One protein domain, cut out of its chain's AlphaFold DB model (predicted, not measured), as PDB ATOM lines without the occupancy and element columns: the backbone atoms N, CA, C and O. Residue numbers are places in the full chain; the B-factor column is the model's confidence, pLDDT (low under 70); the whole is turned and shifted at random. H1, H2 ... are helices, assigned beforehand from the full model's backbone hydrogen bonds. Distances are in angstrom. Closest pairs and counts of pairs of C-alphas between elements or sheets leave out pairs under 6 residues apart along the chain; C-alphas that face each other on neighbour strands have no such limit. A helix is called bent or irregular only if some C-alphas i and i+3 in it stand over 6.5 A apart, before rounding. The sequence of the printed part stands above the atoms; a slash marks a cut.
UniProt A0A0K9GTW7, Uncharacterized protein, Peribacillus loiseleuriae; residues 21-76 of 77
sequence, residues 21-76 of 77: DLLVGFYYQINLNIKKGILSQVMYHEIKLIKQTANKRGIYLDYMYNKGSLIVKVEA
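Overview. This is residues 21 to 76 of the 77 residues of an uncharacterized protein of Peribacillus loiseleuriae (UniProt A0A0K9GTW7). Two helices, H1 and H2, fold back on each other as a helical hairpin, and a third helix, H3, crosses H1 nearly at a right angle, starting near the last residues of H2 and running away from them past H1. H1 is the middle piece, with H2 packed along part of it and the centre of H3 away from H2. The printed part has 56 residues with three named helices, in the order H1, H2, H3, and no named strand; the class is all helix. The whole is compact, with a radius of gyration of the C-alphas of 11.4 A, and flat in outline, spanning 30 by 29 by 15 A.

Along the chain. The longest helix is H2, residues 41 to 56, which runs 23.6 A from C-alpha 41 at (-26.359, -57.135, 100.066) to C-alpha 56 at (-15.864, -71.439, 115.659). Before it in the chain is H1, residues 21 to 35, 21.0 A long, with C-alpha 21 at (-17.140, -79.651, 102.055). After it is H3, residues 61 to 75, 20.6 A long, ending with C-alpha 75 at (-14.468, -81.653, 87.708). None of the three is bent.

Arrangement. H2 touches H1 with its residues 43 to 50 alone. Their closest C-alphas are those of Tyr 27 and Ile 47, 6.7 A apart. The two run opposite ways at a shallow tilt of 34.7 degrees, only just short of steep, and form a hairpin. H1 in turn touches H3 with its residues 24 to 28 alone, and their lines are about perpendicular, at 88 degrees. The closest C-alphas of this pair are those of Tyr 28 and Tyr 65, 6.2 A apart. H2 and H3 are close but not clearly touching, with 2 pairs of C-alphas within 8 A. Their closest C-alphas are those of Ala 54 and Leu 61, 6.7 A apart, while their centres are 18.0 A apart. Their lines are only just about perpendicular, at 71 degrees. In H1 every O i to N i+4 pair is within hydrogen-bond range; in H2 11 of 12 are, and in H3 10 of 11.

Size, cuts and confidence. The two C-alphas farthest apart are those of Lys 56 and Ala 76, at 31.9 A. The printed part, residues 21 to 76, has no cut. Residues 36 to 40 make a tight link from H1 to H2, and residues 57 to 60 a tight link from H2 to H3. The mean pLDDT of the printed part is 78.3. Residues 63 to 76, of which 63 to 75 belong to H3, are under 70, and the mean pLDDT of H3 is 60, against 87 for H1 and 87 for H2.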
ATOM      1  N   ASP A  21     -17.094 -79.765 103.516       85.00
ATOM      2  CA  ASP A  21     -17.140 -79.651 102.055       85.00
ATOM      3  C   ASP A  21     -18.248 -78.704 101.593       85.00
ATOM      4  O   ASP A  21     -18.011 -77.834 100.755       85.00
ATOM      5  N   LEU A  22     -19.438 -78.798 102.200       89.06
ATOM      6  CA  LEU A  22     -20.543 -77.884 101.908       89.06
ATOM      7  C   LEU A  22     -20.203 -76.451 102.324       89.06
ATOM      8  O   LEU A  22     -20.424 -75.523 101.549       89.06
ATOM      9  N   LEU A  23     -19.622 -76.262 103.512       89.94
ATOM     10  CA  LEU A  23     -19.223 -74.941 104.002       89.94
ATOM     11  C   LEU A  23     -18.226 -74.259 103.047       89.94
ATOM     12  O   LEU A  23     -18.380 -73.083 102.711       89.94
ATOM     13  N   VAL A  24     -17.224 -75.010 102.580       86.88
ATOM     14  CA  VAL A  24     -16.222 -74.534 101.616       86.88
ATOM     15  C   VAL A  24     -16.850 -74.286 100.242       86.88
ATOM     16  O   VAL A  24     -16.559 -73.263  99.620       86.88
ATOM     17  N   GLY A  25     -17.742 -75.167  99.783       87.38
ATOM     18  CA  GLY A  25     -18.461 -75.024  98.517       87.38
ATOM     19  C   GLY A  25     -19.318 -73.757  98.462       87.38
ATOM     20  O   GLY A  25     -19.211 -72.979  97.512       87.38
ATOM     21  N   PHE A  26     -20.095 -73.481  99.516       89.12
ATOM     22  CA  PHE A  26     -20.867 -72.238  99.630       89.12
ATOM     23  C   PHE A  26     -19.963 -71.009  99.623       89.12
ATOM     24  O   PHE A  26     -20.206 -70.068  98.863       89.12
ATOM     25  N   TYR A  27     -18.886 -71.029 100.416       89.12
ATOM     26  CA  TYR A  27     -17.918 -69.936 100.435       89.12
ATOM     27  C   TYR A  27     -17.360 -69.659  99.033       89.12
ATOM     28  O   TYR A  27     -17.314 -68.510  98.590       89.12
ATOM     29  N   TYR A  28     -16.975 -70.706  98.303       87.25
ATOM     30  CA  TYR A  28     -16.450 -70.588  96.948       87.25
ATOM     31  C   TYR A  28     -17.475 -70.003  95.968       87.25
ATOM     32  O   TYR A  28     -17.165 -69.031  95.274       87.25
ATOM     33  N   GLN A  29     -18.700 -70.535  95.945       87.69
ATOM     34  CA  GLN A  29     -19.737 -70.101  95.008       87.69
ATOM     35  C   GLN A  29     -20.157 -68.646  95.240       87.69
ATOM     36  O   GLN A  29     -20.322 -67.891  94.280       87.69
ATOM     37  N   ILE A  30     -20.275 -68.217  96.501       88.19
ATOM     38  CA  ILE A  30     -20.602 -66.822  96.814       88.19
ATOM     39  C   ILE A  30     -19.474 -65.896  96.334       88.19
ATOM     40  O   ILE A  30     -19.742 -64.889  95.680       88.19
ATOM     41  N   ASN A  31     -18.207 -66.262  96.556       85.19
ATOM     42  CA  ASN A  31     -17.064 -65.501  96.035       85.19
ATOM     43  C   ASN A  31     -16.992 -65.490  94.497       85.19
ATOM     44  O   ASN A  31     -16.575 -64.490  93.912       85.19
ATOM     45  N   LEU A  32     -17.405 -66.562  93.816       86.31
ATOM     46  CA  LEU A  32     -17.540 -66.552  92.357       86.31
ATOM     47  C   LEU A  32     -18.630 -65.587  91.893       86.31
ATOM     48  O   LEU A  32     -18.414 -64.842  90.938       86.31
ATOM     49  N   ASN A  33     -19.777 -65.571  92.568       86.62
ATOM     50  CA  ASN A  33     -20.861 -64.648  92.246       86.62
ATOM     51  C   ASN A  33     -20.436 -63.186  92.476       86.62
ATOM     52  O   ASN A  33     -20.800 -62.331  91.669       86.62
ATOM     53  N   ILE A  34     -19.582 -62.920  93.481       83.69
ATOM     54  CA  ILE A  34     -18.899 -61.622  93.647       83.69
ATOM     55  C   ILE A  34     -18.063 -61.279  92.419       83.69
ATOM     56  O   ILE A  34     -18.249 -60.216  91.832       83.69
ATOM     57  N   LYS A  35     -17.169 -62.180  92.001       84.56
ATOM     58  CA  LYS A  35     -16.301 -61.956  90.834       84.56
ATOM     59  C   LYS A  35     -17.088 -61.721  89.543       84.56
ATOM     60  O   LYS A  35     -16.640 -60.958  88.697       84.56
ATOM     61  N   LYS A  36     -18.251 -62.360  89.396       86.62
ATOM     62  CA  LYS A  36     -19.152 -62.199  88.243       86.62
ATOM     63  C   LYS A  36     -20.044 -60.951  88.321       86.62
ATOM     64  O   LYS A  36     -20.772 -60.690  87.372       86.62
ATOM     65  N   GLY A  37     -20.016 -60.200  89.426       81.81
ATOM     66  CA  GLY A  37     -20.828 -58.992  89.606       81.81
ATOM     67  C   GLY A  37     -22.318 -59.246  89.869       81.81
ATOM     68  O   GLY A  37     -23.114 -58.325  89.741       81.81
ATOM     69  N   ILE A  38     -22.717 -60.464  90.260       80.50
ATOM     70  CA  ILE A  38     -24.131 -60.880  90.428       80.50
ATOM     71  C   ILE A  38     -24.638 -60.549  91.856       80.50
ATOM     72  O   ILE A  38     -25.477 -61.236  92.429       80.50
ATOM     73  N   LEU A  39     -24.077 -59.528  92.511       74.69
ATOM     74  CA  LEU A  39     -24.183 -59.405  93.965       74.69
ATOM     75  C   LEU A  39     -25.478 -58.776  94.493       74.69
ATOM     76  O   LEU A  39     -25.933 -57.756  93.985       74.69
ATOM     77  N   SER A  40     -25.960 -59.286  95.631       71.38
ATOM     78  CA  SER A  40     -26.908 -58.597  96.519       71.38
ATOM     79  C   SER A  40     -26.299 -58.376  97.914       71.38
ATOM     80  O   SER A  40     -25.396 -59.108  98.326       71.38
ATOM     81  N   GLN A  41     -26.795 -57.388  98.676       75.19
ATOM     82  CA  GLN A  41     -26.359 -57.135 100.066       75.19
ATOM     83  C   GLN A  41     -26.444 -58.385 100.960       75.19
ATOM     84  O   GLN A  41     -25.624 -58.559 101.861       75.19
ATOM     85  N   VAL A  42     -27.397 -59.276 100.677       78.81
ATOM     86  CA  VAL A  42     -27.605 -60.533 101.408       78.81
ATOM     87  C   VAL A  42     -26.375 -61.443 101.307       78.81
ATOM     88  O   VAL A  42     -25.958 -62.016 102.307       78.81
ATOM     89  N   MET A  43     -25.697 -61.501 100.156       80.81
ATOM     90  CA  MET A  43     -24.520 -62.365  99.981       80.81
ATOM     91  C   MET A  43     -23.337 -61.980 100.885       80.81
ATOM     92  O   MET A  43     -22.611 -62.860 101.348       80.81
ATOM     93  N   TYR A  44     -23.142 -60.692 101.194       83.62
ATOM     94  CA  TYR A  44     -22.104 -60.281 102.151       83.62
ATOM     95  C   TYR A  44     -22.427 -60.720 103.580       83.62
ATOM     96  O   TYR A  44     -21.515 -61.042 104.346       83.62
ATOM     97  N   HIS A  45     -23.714 -60.753 103.932       87.94
ATOM     98  CA  HIS A  45     -24.155 -61.288 105.211       87.94
ATOM     99  C   HIS A  45     -23.857 -62.789 105.304       87.94
ATOM    100  O   HIS A  45     -23.255 -63.226 106.285       87.94
ATOM    101  N   GLU A  46     -24.146 -63.549 104.247       88.56
ATOM    102  CA  GLU A  46     -23.841 -64.984 104.191       88.56
ATOM    103  C   GLU A  46     -22.339 -65.268 104.353       88.56
ATOM    104  O   GLU A  46     -21.944 -66.119 105.150       88.56
ATOM    105  N   ILE A  47     -21.468 -64.492 103.694       89.06
ATOM    106  CA  ILE A  47     -20.008 -64.614 103.874       89.06
ATOM    107  C   ILE A  47     -19.606 -64.407 105.334       89.06
ATOM    108  O   ILE A  47     -18.706 -65.089 105.830       89.06
ATOM    109  N   LYS A  48     -20.235 -63.451 106.024       90.31
ATOM    110  CA  LYS A  48     -19.943 -63.187 107.433       90.31
ATOM    111  C   LYS A  48     -20.318 -64.397 108.285       90.31
ATOM    112  O   LYS A  48     -19.477 -64.826 109.068       90.31
ATOM    113  N   LEU A  49     -21.506 -64.968 108.095       91.62
ATOM    114  CA  LEU A  49     -21.956 -66.155 108.829       91.62
ATOM    115  C   LEU A  49     -21.031 -67.359 108.582       91.62
ATOM    116  O   LEU A  49     -20.569 -67.984 109.533       91.62
ATOM    117  N   ILE A  50     -20.648 -67.611 107.328       91.06
ATOM    118  CA  ILE A  50     -19.708 -68.686 106.972       91.06
ATOM    119  C   ILE A  50     -18.346 -68.489 107.656       91.06
ATOM    120  O   ILE A  50     -17.782 -69.432 108.217       91.06
ATOM    121  N   LYS A  51     -17.815 -67.257 107.660       89.88
ATOM    122  CA  LYS A  51     -16.557 -66.925 108.355       89.88
ATOM    123  C   LYS A  51     -16.664 -67.123 109.865       89.88
ATOM    124  O   LYS A  51     -15.704 -67.570 110.486       89.88
ATOM    125  N   GLN A  52     -17.812 -66.807 110.459       91.19
ATOM    126  CA  GLN A  52     -18.061 -67.040 111.879       91.19
ATOM    127  C   GLN A  52     -18.032 -68.536 112.206       91.19
ATOM    128  O   GLN A  52     -17.288 -68.937 113.096       91.19
ATOM    129  N   THR A  53     -18.736 -69.370 111.439       91.25
ATOM    130  CA  THR A  53     -18.706 -70.833 111.597       91.25
ATOM    131  C   THR A  53     -17.312 -71.415 111.427       91.25
ATOM    132  O   THR A  53     -16.887 -72.251 112.223       91.25
ATOM    133  N   ALA A  54     -16.574 -70.965 110.413       88.75
ATOM    134  CA  ALA A  54     -15.211 -71.425 110.196       88.75
ATOM    135  C   ALA A  54     -14.301 -71.081 111.382       88.75
ATOM    136  O   ALA A  54     -13.580 -71.952 111.861       88.75
ATOM    137  N   ASN A  55     -14.410 -69.864 111.924       89.44
ATOM    138  CA  ASN A  55     -13.678 -69.467 113.127       89.44
ATOM    139  C   ASN A  55     -14.075 -70.306 114.352       89.44
ATOM    140  O   ASN A  55     -13.188 -70.765 115.066       89.44
ATOM    141  N   LYS A  56     -15.379 -70.561 114.572       88.56
ATOM    142  CA  LYS A  56     -15.864 -71.439 115.659       88.56
ATOM    143  C   LYS A  56     -15.260 -72.847 115.567       88.56
ATOM    144  O   LYS A  56     -14.989 -73.469 116.586       88.56
ATOM    145  N   ARG A  57     -15.042 -73.340 114.346       87.69
ATOM    146  CA  ARG A  57     -14.513 -74.681 114.054       87.69
ATOM    147  C   ARG A  57     -12.990 -74.741 113.873       87.69
ATOM    148  O   ARG A  57     -12.470 -75.817 113.600       87.69
ATOM    149  N   GLY A  58     -12.276 -73.617 113.974       86.56
ATOM    150  CA  GLY A  58     -10.827 -73.561 113.733       86.56
ATOM    151  C   GLY A  58     -10.413 -73.812 112.274       86.56
ATOM    152  O   GLY A  58      -9.305 -74.276 112.016       86.56
ATOM    153  N   ILE A  59     -11.293 -73.529 111.309       85.06
ATOM    154  CA  ILE A  59     -11.058 -73.716 109.871       85.06
ATOM    155  C   ILE A  59     -10.562 -72.407 109.247       85.06
ATOM    156  O   ILE A  59     -11.224 -71.374 109.325       85.06
ATOM    157  N   TYR A  60      -9.443 -72.466 108.524       80.19
ATOM    158  CA  TYR A  60      -8.935 -71.340 107.736       80.19
ATOM    159  C   TYR A  60      -9.526 -71.359 106.316       80.19
ATOM    160  O   TYR A  60      -9.038 -72.071 105.436       80.19
ATOM    161  N   LEU A  61     -10.581 -70.574 106.074       72.12
ATOM    162  CA  LEU A  61     -11.285 -70.554 104.779       72.12
ATOM    163  C   LEU A  61     -10.410 -70.109 103.600       72.12
ATOM    164  O   LEU A  61     -10.593 -70.631 102.507       72.12
ATOM    165  N   ASP A  62      -9.441 -69.211 103.796       70.19
ATOM    166  CA  ASP A  62      -8.565 -68.737 102.710       70.19
ATOM    167  C   ASP A  62      -7.656 -69.858 102.172       70.19
ATOM    168  O   ASP A  62      -7.413 -69.964 100.968       70.19
ATOM    169  N   TYR A  63      -7.213 -70.762 103.053       65.19
ATOM    170  CA  TYR A  63      -6.502 -71.980 102.660       65.19
ATOM    171  C   TYR A  63      -7.412 -72.909 101.842       65.19
ATOM    172  O   TYR A  63      -6.999 -73.477 100.828       65.19
ATOM    173  N   MET A  64      -8.680 -73.012 102.246       65.88
ATOM    174  CA  MET A  64      -9.669 -73.858 101.583       65.88
ATOM    175  C   MET A  64     -10.203 -73.262 100.280       65.88
ATOM    176  O   MET A  64     -10.532 -74.024  99.385       65.88
ATOM    177  N   TYR A  65     -10.238 -71.940 100.106       65.25
ATOM    178  CA  TYR A  65     -10.626 -71.303  98.844       65.25
ATOM    179  C   TYR A  65      -9.651 -71.655  97.718       65.25
ATOM    180  O   TYR A  65     -10.063 -72.003  96.611       65.25
ATOM    181  N   ASN A  66      -8.352 -71.651  98.030       64.44
ATOM    182  CA  ASN A  66      -7.313 -72.068  97.095       64.44
ATOM    183  C   ASN A  66      -7.434 -73.560  96.737       64.44
ATOM    184  O   ASN A  66      -7.320 -73.903  95.564       64.44
ATOM    185  N   LYS A  67      -7.737 -74.441  97.704       61.03
ATOM    186  CA  LYS A  67      -7.972 -75.876  97.437       61.03
ATOM    187  C   LYS A  67      -9.306 -76.171  96.746       61.03
ATOM    188  O   LYS A  67      -9.339 -76.978  95.827       61.03
ATOM    189  N   GLY A  68     -10.389 -75.507  97.127       59.16
ATOM    190  CA  GLY A  68     -11.708 -75.635  96.503       59.16
ATOM    191  C   GLY A  68     -11.687 -75.175  95.046       59.16
ATOM    192  O   GLY A  68     -12.256 -75.836  94.184       59.16
ATOM    193  N   SER A  69     -10.917 -74.123  94.735       58.09
ATOM    194  CA  SER A  69     -10.636 -73.746  93.347       58.09
ATOM    195  C   SER A  69      -9.912 -74.846  92.562       58.09
ATOM    196  O   SER A  69     -10.059 -74.878  91.342       58.09
ATOM    197  N   LEU A  70      -9.119 -75.706  93.211       56.53
ATOM    198  CA  LEU A  70      -8.482 -76.853  92.561       56.53
ATOM    199  C   LEU A  70      -9.482 -77.998  92.356       56.53
ATOM    200  O   LEU A  70      -9.502 -78.558  91.271       56.53
ATOM    201  N   ILE A  71     -10.351 -78.293  93.331       53.47
ATOM    202  CA  ILE A  71     -11.379 -79.350  93.217       53.47
ATOM    203  C   ILE A  71     -12.357 -79.042  92.072       53.47
ATOM    204  O   ILE A  71     -12.554 -79.874  91.195       53.47
ATOM    205  N   VAL A  72     -12.872 -77.811  91.996       52.44
ATOM    206  CA  VAL A  72     -13.798 -77.401  90.920       52.44
ATOM    207  C   VAL A  72     -13.124 -77.412  89.541       52.44
ATOM    208  O   VAL A  72     -13.774 -77.669  88.533       52.44
ATOM    209  N   LYS A  73     -11.807 -77.167  89.468       52.28
ATOM    210  CA  LYS A  73     -11.050 -77.305  88.211       52.28
ATOM    211  C   LYS A  73     -10.880 -78.761  87.777       52.28
ATOM    212  O   LYS A  73     -10.745 -79.001  86.583       52.28
ATOM    213  N   VAL A  74     -10.850 -79.708  88.715       52.66
ATOM    214  CA  VAL A  74     -10.707 -81.140  88.412       52.66
ATOM    215  C   VAL A  74     -11.999 -81.711  87.820       52.66
ATOM    216  O   VAL A  74     -11.921 -82.565  86.944       52.66
ATOM    217  N   GLU A  75     -13.164 -81.203  88.224       50.12
ATOM    218  CA  GLU A  75     -14.468 -81.653  87.708       50.12
ATOM    219  C   GLU A  75     -14.886 -80.991  86.381       50.12
ATOM    220  O   GLU A  75     -15.833 -81.437  85.742       50.12
ATOM    221  N   ALA A  76     -14.190 -79.943  85.929       49.59
ATOM    222  CA  ALA A  76     -14.523 -79.200  84.708       49.59
ATOM    223  C   ALA A  76     -13.875 -79.763  83.422       49.59
ATOM    224  O   ALA A  76     -13.580 -78.988  82.509       49.59
TER     225      ALA A  76